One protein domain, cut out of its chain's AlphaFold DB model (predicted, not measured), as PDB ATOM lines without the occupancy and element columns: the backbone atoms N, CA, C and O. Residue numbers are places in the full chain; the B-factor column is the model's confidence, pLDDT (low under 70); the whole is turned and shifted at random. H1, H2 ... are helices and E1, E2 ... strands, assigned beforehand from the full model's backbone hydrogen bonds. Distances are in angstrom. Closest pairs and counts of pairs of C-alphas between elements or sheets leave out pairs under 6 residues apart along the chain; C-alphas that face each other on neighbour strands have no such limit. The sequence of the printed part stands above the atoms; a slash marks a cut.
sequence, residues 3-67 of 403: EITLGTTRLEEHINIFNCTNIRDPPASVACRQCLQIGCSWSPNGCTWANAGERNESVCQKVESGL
ATOM      1  N   GLU A   3     -17.577  49.697 -34.207       63.88
ATOM      2  CA  GLU A   3     -18.403  50.697 -33.533       63.88
ATOM      3  C   GLU A   3     -19.414  49.941 -32.672       63.88
ATOM      4  O   GLU A   3     -20.241  49.182 -33.183       63.88
ATOM      5  N   ILE A   4     -19.315  50.104 -31.355       74.69
ATOM      6  CA  ILE A   4     -20.258  49.532 -30.397       74.69
ATOM      7  C   ILE A   4     -21.108  50.672 -29.854       74.69
ATOM      8  O   ILE A   4     -20.599  51.668 -29.335       74.69
ATOM      9  N   THR A   5     -22.424  50.529 -29.976       65.06
ATOM     10  CA  THR A   5     -23.388  51.527 -29.512       65.06
ATOM     11  C   THR A   5     -24.052  51.043 -28.228       65.06
ATOM     12  O   THR A   5     -24.686  49.988 -28.214       65.06
ATOM     13  N   LEU A   6     -23.927  51.816 -27.150       65.88
ATOM     14  CA  LEU A   6     -24.572  51.545 -25.864       65.88
ATOM     15  C   LEU A   6     -25.464  52.731 -25.496       65.88
ATOM     16  O   LEU A   6     -25.006  53.776 -25.044       65.88
ATOM     17  N   GLY A   7     -26.770  52.581 -25.720       78.06
ATOM     18  CA  GLY A   7     -27.722  53.676 -25.537       78.06
ATOM     19  C   GLY A   7     -27.438  54.824 -26.509       78.06
ATOM     20  O   GLY A   7     -27.572  54.654 -27.718       78.06
ATOM     21  N   THR A   8     -27.051  55.994 -25.991       72.25
ATOM     22  CA  THR A   8     -26.724  57.188 -26.794       72.25
ATOM     23  C   THR A   8     -25.225  57.395 -27.024       72.25
ATOM     24  O   THR A   8     -24.853  58.338 -27.719       72.25
ATOM     25  N   THR A   9     -24.352  56.562 -26.450       54.41
ATOM     26  CA  THR A   9     -22.898  56.674 -26.630       54.41
ATOM     27  C   THR A   9     -22.400  55.709 -27.704       54.41
ATOM     28  O   THR A   9     -22.797  54.543 -27.769       54.41
ATOM     29  N   ARG A  10     -21.524  56.227 -28.571       68.44
ATOM     30  CA  ARG A  10     -20.816  55.475 -29.611       68.44
ATOM     31  C   ARG A  10     -19.369  55.315 -29.175       68.44
ATOM     32  O   ARG A  10     -18.696  56.311 -28.920       68.44
ATOM     33  N   LEU A  11     -18.928  54.071 -29.040       67.94
ATOM     34  CA  LEU A  11     -17.544  53.710 -28.764       67.94
ATOM     35  C   LEU A  11     -16.954  53.117 -30.038       67.94
ATOM     36  O   LEU A  11     -17.396  52.069 -30.506       67.94
ATOM     37  N   GLU A  12     -15.974  53.814 -30.599       73.31
ATOM     38  CA  GLU A  12     -15.231  53.370 -31.772       73.31
ATOM     39  C   GLU A  12     -13.862  52.856 -31.333       73.31
ATOM     40  O   GLU A  12     -13.059  53.602 -30.772       73.31
ATOM     41  N   GLU A  13     -13.591  51.575 -31.588       71.06
ATOM     42  CA  GLU A  13     -12.300  50.961 -31.285       71.06
ATOM     43  C   GLU A  13     -11.625  50.437 -32.560       71.06
ATOM     44  O   GLU A  13     -12.213  49.758 -33.421       71.06
ATOM     45  N   HIS A  14     -10.344  50.775 -32.702       67.62
ATOM     46  CA  HIS A  14      -9.512  50.306 -33.801       67.62
ATOM     47  C   HIS A  14      -8.956  48.919 -33.473       67.62
ATOM     48  O   HIS A  14      -7.921  48.778 -32.832       67.62
ATOM     49  N   ILE A  15      -9.638  47.875 -33.950       67.00
ATOM     50  CA  ILE A  15      -9.111  46.509 -33.894       67.00
ATOM     51  C   ILE A  15      -7.995  46.351 -34.931       67.00
ATOM     52  O   ILE A  15      -8.246  46.440 -36.136       67.00
ATOM     53  N   ASN A  16      -6.779  46.080 -34.456       64.12
ATOM     54  CA  ASN A  16      -5.640  45.717 -35.292       64.12
ATOM     55  C   ASN A  16      -5.693  44.218 -35.604       64.12
ATOM     56  O   ASN A  16      -5.474  43.383 -34.728       64.12
ATOM     57  N   ILE A  17      -6.003  43.873 -36.855       66.38
ATOM     58  CA  ILE A  17      -6.011  42.485 -37.328       66.38
ATOM     59  C   ILE A  17      -4.643  42.192 -37.942       66.38
ATOM     60  O   ILE A  17      -4.295  42.737 -38.989       66.38
ATOM     61  N   PHE A  18      -3.869  41.327 -37.292       67.56
ATOM     62  CA  PHE A  18      -2.566  40.888 -37.784       67.56
ATOM     63  C   PHE A  18      -2.711  39.596 -38.589       67.56
ATOM     64  O   PHE A  18      -3.420  38.675 -38.185       67.56
ATOM     65  N   ASN A  19      -2.033  39.513 -39.734       77.00
ATOM     66  CA  ASN A  19      -1.976  38.282 -40.516       77.00
ATOM     67  C   ASN A  19      -0.785  37.429 -40.055       77.00
ATOM     68  O   ASN A  19       0.367  37.824 -40.252       77.00
ATOM     69  N   CYS A  20      -1.070  36.245 -39.500       75.12
ATOM     70  CA  CYS A  20      -0.059  35.300 -39.016       75.12
ATOM     71  C   CYS A  20       0.989  34.933 -40.084       75.12
ATOM     72  O   CYS A  20       2.132  34.653 -39.746       75.12
ATOM     73  N   THR A  21       0.651  34.965 -41.379       70.25
ATOM     74  CA  THR A  21       1.561  34.517 -42.450       70.25
ATOM     75  C   THR A  21       2.593  35.562 -42.894       70.25
ATOM     76  O   THR A  21       3.393  35.272 -43.785       70.25
ATOM     77  N   ASN A  22       2.570  36.779 -42.335       65.44
ATOM     78  CA  ASN A  22       3.404  37.903 -42.790       65.44
ATOM     79  C   ASN A  22       4.659  38.166 -41.934       65.44
ATOM     80  O   ASN A  22       5.396  39.105 -42.219       65.44
ATOM     81  N   ILE A  23       4.933  37.346 -40.912       65.38
ATOM     82  CA  ILE A  23       6.157  37.448 -40.099       65.38
ATOM     83  C   ILE A  23       7.292  36.731 -40.843       65.38
ATOM     84  O   ILE A  23       7.321  35.500 -40.894       65.38
ATOM     85  N   ARG A  24       8.208  37.489 -41.457       56.50
ATOM     86  CA  ARG A  24       9.339  36.961 -42.250       56.50
ATOM     87  C   ARG A  24      10.715  37.462 -41.796       56.50
ATOM     88  O   ARG A  24      11.687  37.289 -42.528       56.50
ATOM     89  N   ASP A  25      10.823  38.048 -40.608       52.41
ATOM     90  CA  ASP A  25      12.080  38.653 -40.163       52.41
ATOM     91  C   ASP A  25      13.094  37.609 -39.646       52.41
ATOM     92  O   ASP A  25      12.760  36.796 -38.778       52.41
ATOM     93  N   PRO A  26      14.346  37.599 -40.145       61.72
ATOM     94  CA  PRO A  26      15.414  36.779 -39.582       61.72
ATOM     95  C   PRO A  26      15.966  37.405 -38.287       61.72
ATOM     96  O   PRO A  26      16.173  38.619 -38.247       61.72
ATOM     97  N   PRO A  27      16.287  36.608 -37.241       61.06
ATOM     98  CA  PRO A  27      16.365  35.138 -37.198       61.06
ATOM     99  C   PRO A  27      15.055  34.405 -36.819       61.06
ATOM    100  O   PRO A  27      14.204  34.925 -36.101       61.06
ATOM    101  N   ALA A  28      14.939  33.134 -37.241       66.81
ATOM    102  CA  ALA A  28      13.736  32.292 -37.107       66.81
ATOM    103  C   ALA A  28      13.218  32.110 -35.663       66.81
ATOM    104  O   ALA A  28      12.019  31.928 -35.458       66.81
ATOM    105  N   SER A  29      14.089  32.199 -34.652       68.75
ATOM    106  CA  SER A  29      13.695  32.143 -33.237       68.75
ATOM    107  C   SER A  29      12.958  33.402 -32.772       68.75
ATOM    108  O   SER A  29      12.024  33.323 -31.975       68.75
ATOM    109  N   VAL A  30      13.334  34.569 -33.305       73.56
ATOM    110  CA  VAL A  30      12.669  35.849 -33.027       73.56
ATOM    111  C   VAL A  30      11.314  35.893 -33.729       73.56
ATOM    112  O   VAL A  30      10.319  36.224 -33.085       73.56
ATOM    113  N   ALA A  31      11.252  35.443 -34.986       75.69
ATOM    114  CA  ALA A  31       9.992  35.270 -35.708       75.69
ATOM    115  C   ALA A  31       9.032  34.302 -34.990       75.69
ATOM    116  O   ALA A  31       7.829  34.556 -34.925       75.69
ATOM    117  N   CYS A  32       9.558  33.225 -34.391       79.38
ATOM    118  CA  CYS A  32       8.773  32.277 -33.599       79.38
ATOM    119  C   CYS A  32       8.169  32.922 -32.345       79.38
ATOM    120  O   CYS A  32       6.962  32.828 -32.125       79.38
ATOM    121  N   ARG A  33       8.972  33.654 -31.559       79.69
ATOM    122  CA  ARG A  33       8.474  34.359 -30.363       79.69
ATOM    123  C   ARG A  33       7.424  35.416 -30.711       79.69
ATOM    124  O   ARG A  33       6.382  35.469 -30.064       79.69
ATOM    125  N   GLN A  34       7.657  36.207 -31.758       79.75
ATOM    126  CA  GLN A  34       6.690  37.205 -32.226       79.75
ATOM    127  C   GLN A  34       5.377  36.562 -32.684       79.75
ATOM    128  O   GLN A  34       4.308  37.049 -32.325       79.75
ATOM    129  N   CYS A  35       5.447  35.442 -33.409       83.50
ATOM    130  CA  CYS A  35       4.275  34.682 -33.840       83.50
ATOM    131  C   CYS A  35       3.399  34.235 -32.660       83.50
ATOM    132  O   CYS A  35       2.179  34.408 -32.685       83.50
ATOM    133  N   LEU A  36       4.016  33.697 -31.606       83.75
ATOM    134  CA  LEU A  36       3.286  33.251 -30.421       83.75
ATOM    135  C   LEU A  36       2.703  34.431 -29.624       83.75
ATOM    136  O   LEU A  36       1.574  34.339 -29.145       83.75
ATOM    137  N   GLN A  37       3.419  35.561 -29.541       81.12
ATOM    138  CA  GLN A  37       2.948  36.773 -28.855       81.12
ATOM    139  C   GLN A  37       1.700  37.389 -29.495       81.12
ATOM    140  O   GLN A  37       0.831  37.880 -28.778       81.12
ATOM    141  N   ILE A  38       1.573  37.330 -30.825       81.50
ATOM    142  CA  ILE A  38       0.373  37.809 -31.532       81.50
ATOM    143  C   ILE A  38      -0.779  36.789 -31.530       81.50
ATOM    144  O   ILE A  38      -1.799  36.996 -32.186       81.50
ATOM    145  N   GLY A  39      -0.637  35.681 -30.795       78.56
ATOM    146  CA  GLY A  39      -1.673  34.665 -30.640       78.56
ATOM    147  C   GLY A  39      -1.784  33.683 -31.808       78.56
ATOM    148  O   GLY A  39      -2.762  32.937 -31.861       78.56
ATOM    149  N   CYS A  40      -0.808  33.639 -32.711       86.50
ATOM    150  CA  CYS A  40      -0.725  32.646 -33.780       86.50
ATOM    151  C   CYS A  40      -0.040  31.355 -33.280       86.50
ATOM    152  O   CYS A  40       0.407  31.278 -32.134       86.50
ATOM    153  N   SER A  41       0.015  30.325 -34.127       84.94
ATOM    154  CA  SER A  41       0.700  29.059 -33.832       84.94
ATOM    155  C   SER A  41       1.925  28.902 -34.730       84.94
ATOM    156  O   SER A  41       1.945  29.400 -35.854       84.94
ATOM    157  N   TRP A  42       2.958  28.206 -34.258       83.31
ATOM    158  CA  TRP A  42       4.172  27.993 -35.044       83.31
ATOM    159  C   TRP A  42       4.176  26.607 -35.695       83.31
ATOM    160  O   TRP A  42       3.801  25.609 -35.079       83.31
ATOM    161  N   SER A  43       4.610  26.538 -36.953       79.31
ATOM    162  CA  SER A  43       4.793  25.297 -37.712       79.31
ATOM    163  C   SER A  43       6.219  25.226 -38.278       79.31
ATOM    164  O   SER A  43       6.893  26.255 -38.356       79.31
ATOM    165  N   PRO A  44       6.693  24.055 -38.747       71.38
ATOM    166  CA  PRO A  44       8.005  23.939 -39.396       71.38
ATOM    167  C   PRO A  44       8.197  24.884 -40.594       71.38
ATOM    168  O   PRO A  44       9.321  25.265 -40.899       71.38
ATOM    169  N   ASN A  45       7.100  25.294 -41.243       70.38
ATOM    170  CA  ASN A  45       7.103  26.183 -42.406       70.38
ATOM    171  C   ASN A  45       6.892  27.669 -42.040       70.38
ATOM    172  O   ASN A  45       6.710  28.494 -42.934       70.38
ATOM    173  N   GLY A  46       6.906  28.017 -40.745       75.75
ATOM    174  CA  GLY A  46       6.740  29.381 -40.233       75.75
ATOM    175  C   GLY A  46       5.453  29.594 -39.427       75.75
ATOM    176  O   GLY A  46       4.798  28.638 -38.997       75.75
ATOM    177  N   CYS A  47       5.102  30.865 -39.217       84.00
ATOM    178  CA  CYS A  47       3.937  31.274 -38.434       84.00
ATOM    179  C   CYS A  47       2.620  30.999 -39.176       84.00
ATOM    180  O   CYS A  47       2.429  31.414 -40.322       84.00
ATOM    181  N   THR A  48       1.697  30.299 -38.520       83.25
ATOM    182  CA  THR A  48       0.405  29.888 -39.075       83.25
ATOM    183  C   THR A  48      -0.742  30.263 -38.144       83.25
ATOM    184  O   THR A  48      -0.567  30.613 -36.976       83.25
ATOM    185  N   TRP A  49      -1.962  30.232 -38.677       81.94
ATOM    186  CA  TRP A  49      -3.162  30.453 -37.877       81.94
ATOM    187  C   TRP A  49      -3.280  29.411 -36.760       81.94
ATOM    188  O   TRP A  49      -2.826  28.276 -36.915       81.94
ATOM    189  N   ALA A  50      -3.923  29.798 -35.653       70.19
ATOM    190  CA  ALA A  50      -3.916  29.079 -34.372       70.19
ATOM    191  C   ALA A  50      -4.271  27.574 -34.444       70.19
ATOM    192  O   ALA A  50      -3.905  26.809 -33.554       70.19
ATOM    193  N   ASN A  51      -4.935  27.138 -35.517       69.12
ATOM    194  CA  ASN A  51      -5.435  25.777 -35.709       69.12
ATOM    195  C   ASN A  51      -4.442  24.832 -36.417       69.12
ATOM    196  O   ASN A  51      -4.737  23.652 -36.559       69.12
ATOM    197  N   ALA A  52      -3.303  25.338 -36.906       66.88
ATOM    198  CA  ALA A  52      -2.409  24.615 -37.819       66.88
ATOM    199  C   ALA A  52      -0.972  24.435 -37.290       66.88
ATOM    200  O   ALA A  52      -0.066  24.131 -38.067       66.88
ATOM    201  N   GLY A  53      -0.731  24.648 -35.994       69.75
ATOM    202  CA  GLY A  53       0.615  24.596 -35.425       69.75
ATOM    203  C   GLY A  53       0.636  24.443 -33.908       69.75
ATOM    204  O   GLY A  53      -0.404  24.372 -33.255       69.75
ATOM    205  N   GLU A  54       1.840  24.416 -33.350       76.88
ATOM    206  CA  GLU A  54       2.089  24.242 -31.925       76.88
ATOM    207  C   GLU A  54       2.257  25.623 -31.262       76.88
ATOM    208  O   GLU A  54       2.964  26.496 -31.768       76.88
ATOM    209  N   ARG A  55       1.544  25.854 -30.151       75.50
ATOM    210  CA  ARG A  55       1.460  27.172 -29.485       75.50
ATOM    211  C   ARG A  55       2.388  27.310 -28.278       75.50
ATOM    212  O   ARG A  55       2.392  28.337 -27.609       75.50
ATOM    213  N   ASN A  56       3.113  26.247 -27.946       79.62
ATOM    214  CA  ASN A  56       3.937  26.215 -26.750       79.62
ATOM    215  C   ASN A  56       5.276  26.917 -27.013       79.62
ATOM    216  O   ASN A  56       5.907  26.689 -28.043       79.62
ATOM    217  N   GLU A  57       5.743  27.740 -26.078       72.94
ATOM    218  CA  GLU A  57       6.975  28.528 -26.252       72.94
ATOM    219  C   GLU A  57       8.232  27.643 -26.385       72.94
ATOM    220  O   GLU A  57       9.214  28.016 -27.030       72.94
ATOM    221  N   SER A  58       8.159  26.407 -25.882       73.88
ATOM    222  CA  SER A  58       9.185  25.368 -26.044       73.88
ATOM    223  C   SER A  58       9.466  24.987 -27.505       73.88
ATOM    224  O   SER A  58      10.536  24.459 -27.813       73.88
ATOM    225  N   VAL A  59       8.554  25.291 -28.433       76.31
ATOM    226  CA  VAL A  59       8.763  25.119 -29.880       76.31
ATOM    227  C   VAL A  59       9.845  26.064 -30.386       76.31
ATOM    228  O   VAL A  59      10.702  25.650 -31.165       76.31
ATOM    229  N   CYS A  60       9.880  27.303 -29.893       73.62
ATOM    230  CA  CYS A  60      10.905  28.269 -30.282       73.62
ATOM    231  C   CYS A  60      12.289  27.884 -29.735       73.62
ATOM    232  O   CYS A  60      13.291  28.111 -30.409       73.62
ATOM    233  N   GLN A  61      12.348  27.212 -28.579       68.62
ATOM    234  CA  GLN A  61      13.589  26.627 -28.049       68.62
ATOM    235  C   GLN A  61      14.080  25.442 -28.897       68.62
ATOM    236  O   GLN A  61      15.283  25.280 -29.100       68.62
ATOM    237  N   LYS A  62      13.165  24.629 -29.449       66.62
ATOM    238  CA  LYS A  62      13.499  23.565 -30.419       66.62
ATOM    239  C   LYS A  62      13.985  24.126 -31.759       66.62
ATOM    240  O   LYS A  62      14.868  23.539 -32.372       66.62
ATOM    241  N   VAL A  63      13.459  25.273 -32.194       64.88
ATOM    242  CA  VAL A  63      13.963  26.005 -33.373       64.88
ATOM    243  C   VAL A  63      15.372  26.558 -33.117       64.88
ATOM    244  O   VAL A  63      16.214  26.493 -34.008       64.88
ATOM    245  N   GLU A  64      15.666  27.029 -31.899       55.59
ATOM    246  CA  GLU A  64      17.020  27.447 -31.484       55.59
ATOM    247  C   GLU A  64      18.017  26.277 -31.420       55.59
ATOM    248  O   GLU A  64      19.186  26.461 -31.746       55.59
ATOM    249  N   SER A  65      17.561  25.075 -31.055       51.81
ATOM    250  CA  SER A  65      18.410  23.875 -30.925       51.81
ATOM    251  C   SER A  65      18.480  22.999 -32.187       51.81
ATOM    252  O   SER A  65      19.385  22.178 -32.305       51.81
ATOM    253  N   GLY A  66      17.568  23.182 -33.148       47.66
ATOM    254  CA  GLY A  66      17.551  22.488 -34.443       47.66
ATOM    255  C   GLY A  66      18.458  23.104 -35.514       47.66
ATOM    256  O   GLY A  66      18.746  22.451 -36.518       47.66
ATOM    257  N   LEU A  67      18.959  24.328 -35.311       52.62
ATOM    258  CA  LEU A  67      20.138  24.789 -36.033       52.62
ATOM    259  C   LEU A  67      21.367  24.308 -35.260       52.62
ATOM    260  O   LEU A  67      21.696  24.866 -34.217       52.62
TER     261      LEU A  67
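This is residues 3 to 67 of the 403 residues of an uncharacterized protein of Takifugu bimaculatus (UniProt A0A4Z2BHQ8). A small head is joined by a long stretch of chain to a hairpin, E1 and E2, at the far end of the model. In the head the helices H1 and H2 lie side by side and run opposite ways, with the short hairpin E3 and E4 near H1. The arm that ends in E1 and E2 makes the length, and residues 5 to 10 stand free. The printed part has 65 residues with two named helices and four named strands, in the order E1, E2, H1, E3, E4, H2; it is mixed, helices and strands, and has two antiparallel sheets of two strands each, E1 - E2 and E3 - E4. It is only just extended, close to loose, with a radius of gyration of the C-alphas of 16.3 A and spans of 58 by 20 by 15 A.

E1, residues 3 to 6, begins at C-alpha 3 (-18.403, 50.697, -33.533) and is 9.9 A long. E2, residues 9 to 13, is 12.9 A long. H1, residues 28 to 37, is 14.3 A long and begins at C-alpha 28 (13.736, 32.292, -37.107). E3, residues 41 to 43, is 6.8 A long, and E4, residues 46 to 48, is 6.5 A long. H2, residues 58 to 66, is 12.2 A long and ends at C-alpha 66 (17.551, 22.488, -34.443).

E1 and E2 are a hairpin, antiparallel at 151 degrees between their directions, with N 4 and O 11 within hydrogen-bond range at 2.9 A and N 6 and O 9 at 3.0 A. E1 is apart from H1, E3, E4 and H2. E2 is apart from E3, E4 and H2. E3 and E4 are the other hairpin, antiparallel at 138 degrees, with N 41 and O 48 within hydrogen-bond range at 2.9 A and N 48 and O 41 at 2.8 A. The closest C-alphas of H1 and E4 are those of Cys 35 and Cys 47, 5.7 A apart. Those of H1 and E3 are Cys 32 and Trp 42, 6.5 A apart. H1 and H2 touch, with the C-alphas of Ser 29 and Cys 60 closest at 5.6 A, at a shallow tilt of 5 degrees, opposite ways. In H1 and H2 every O i to N i+4 pair is within hydrogen-bond range.

The two C-alphas farthest apart are those of Thr 8 and Leu 67, at 57.7 A. The printed part has no cut. The link from E2 to H1, residues 14 to 27, is long; the link from E4 to H2 is short, and the other three are tight. The mean pLDDT of the printed part is 71.0, and 29 residues are under 70, among them residues 14 to 18, 22 to 29 and 61 to 67.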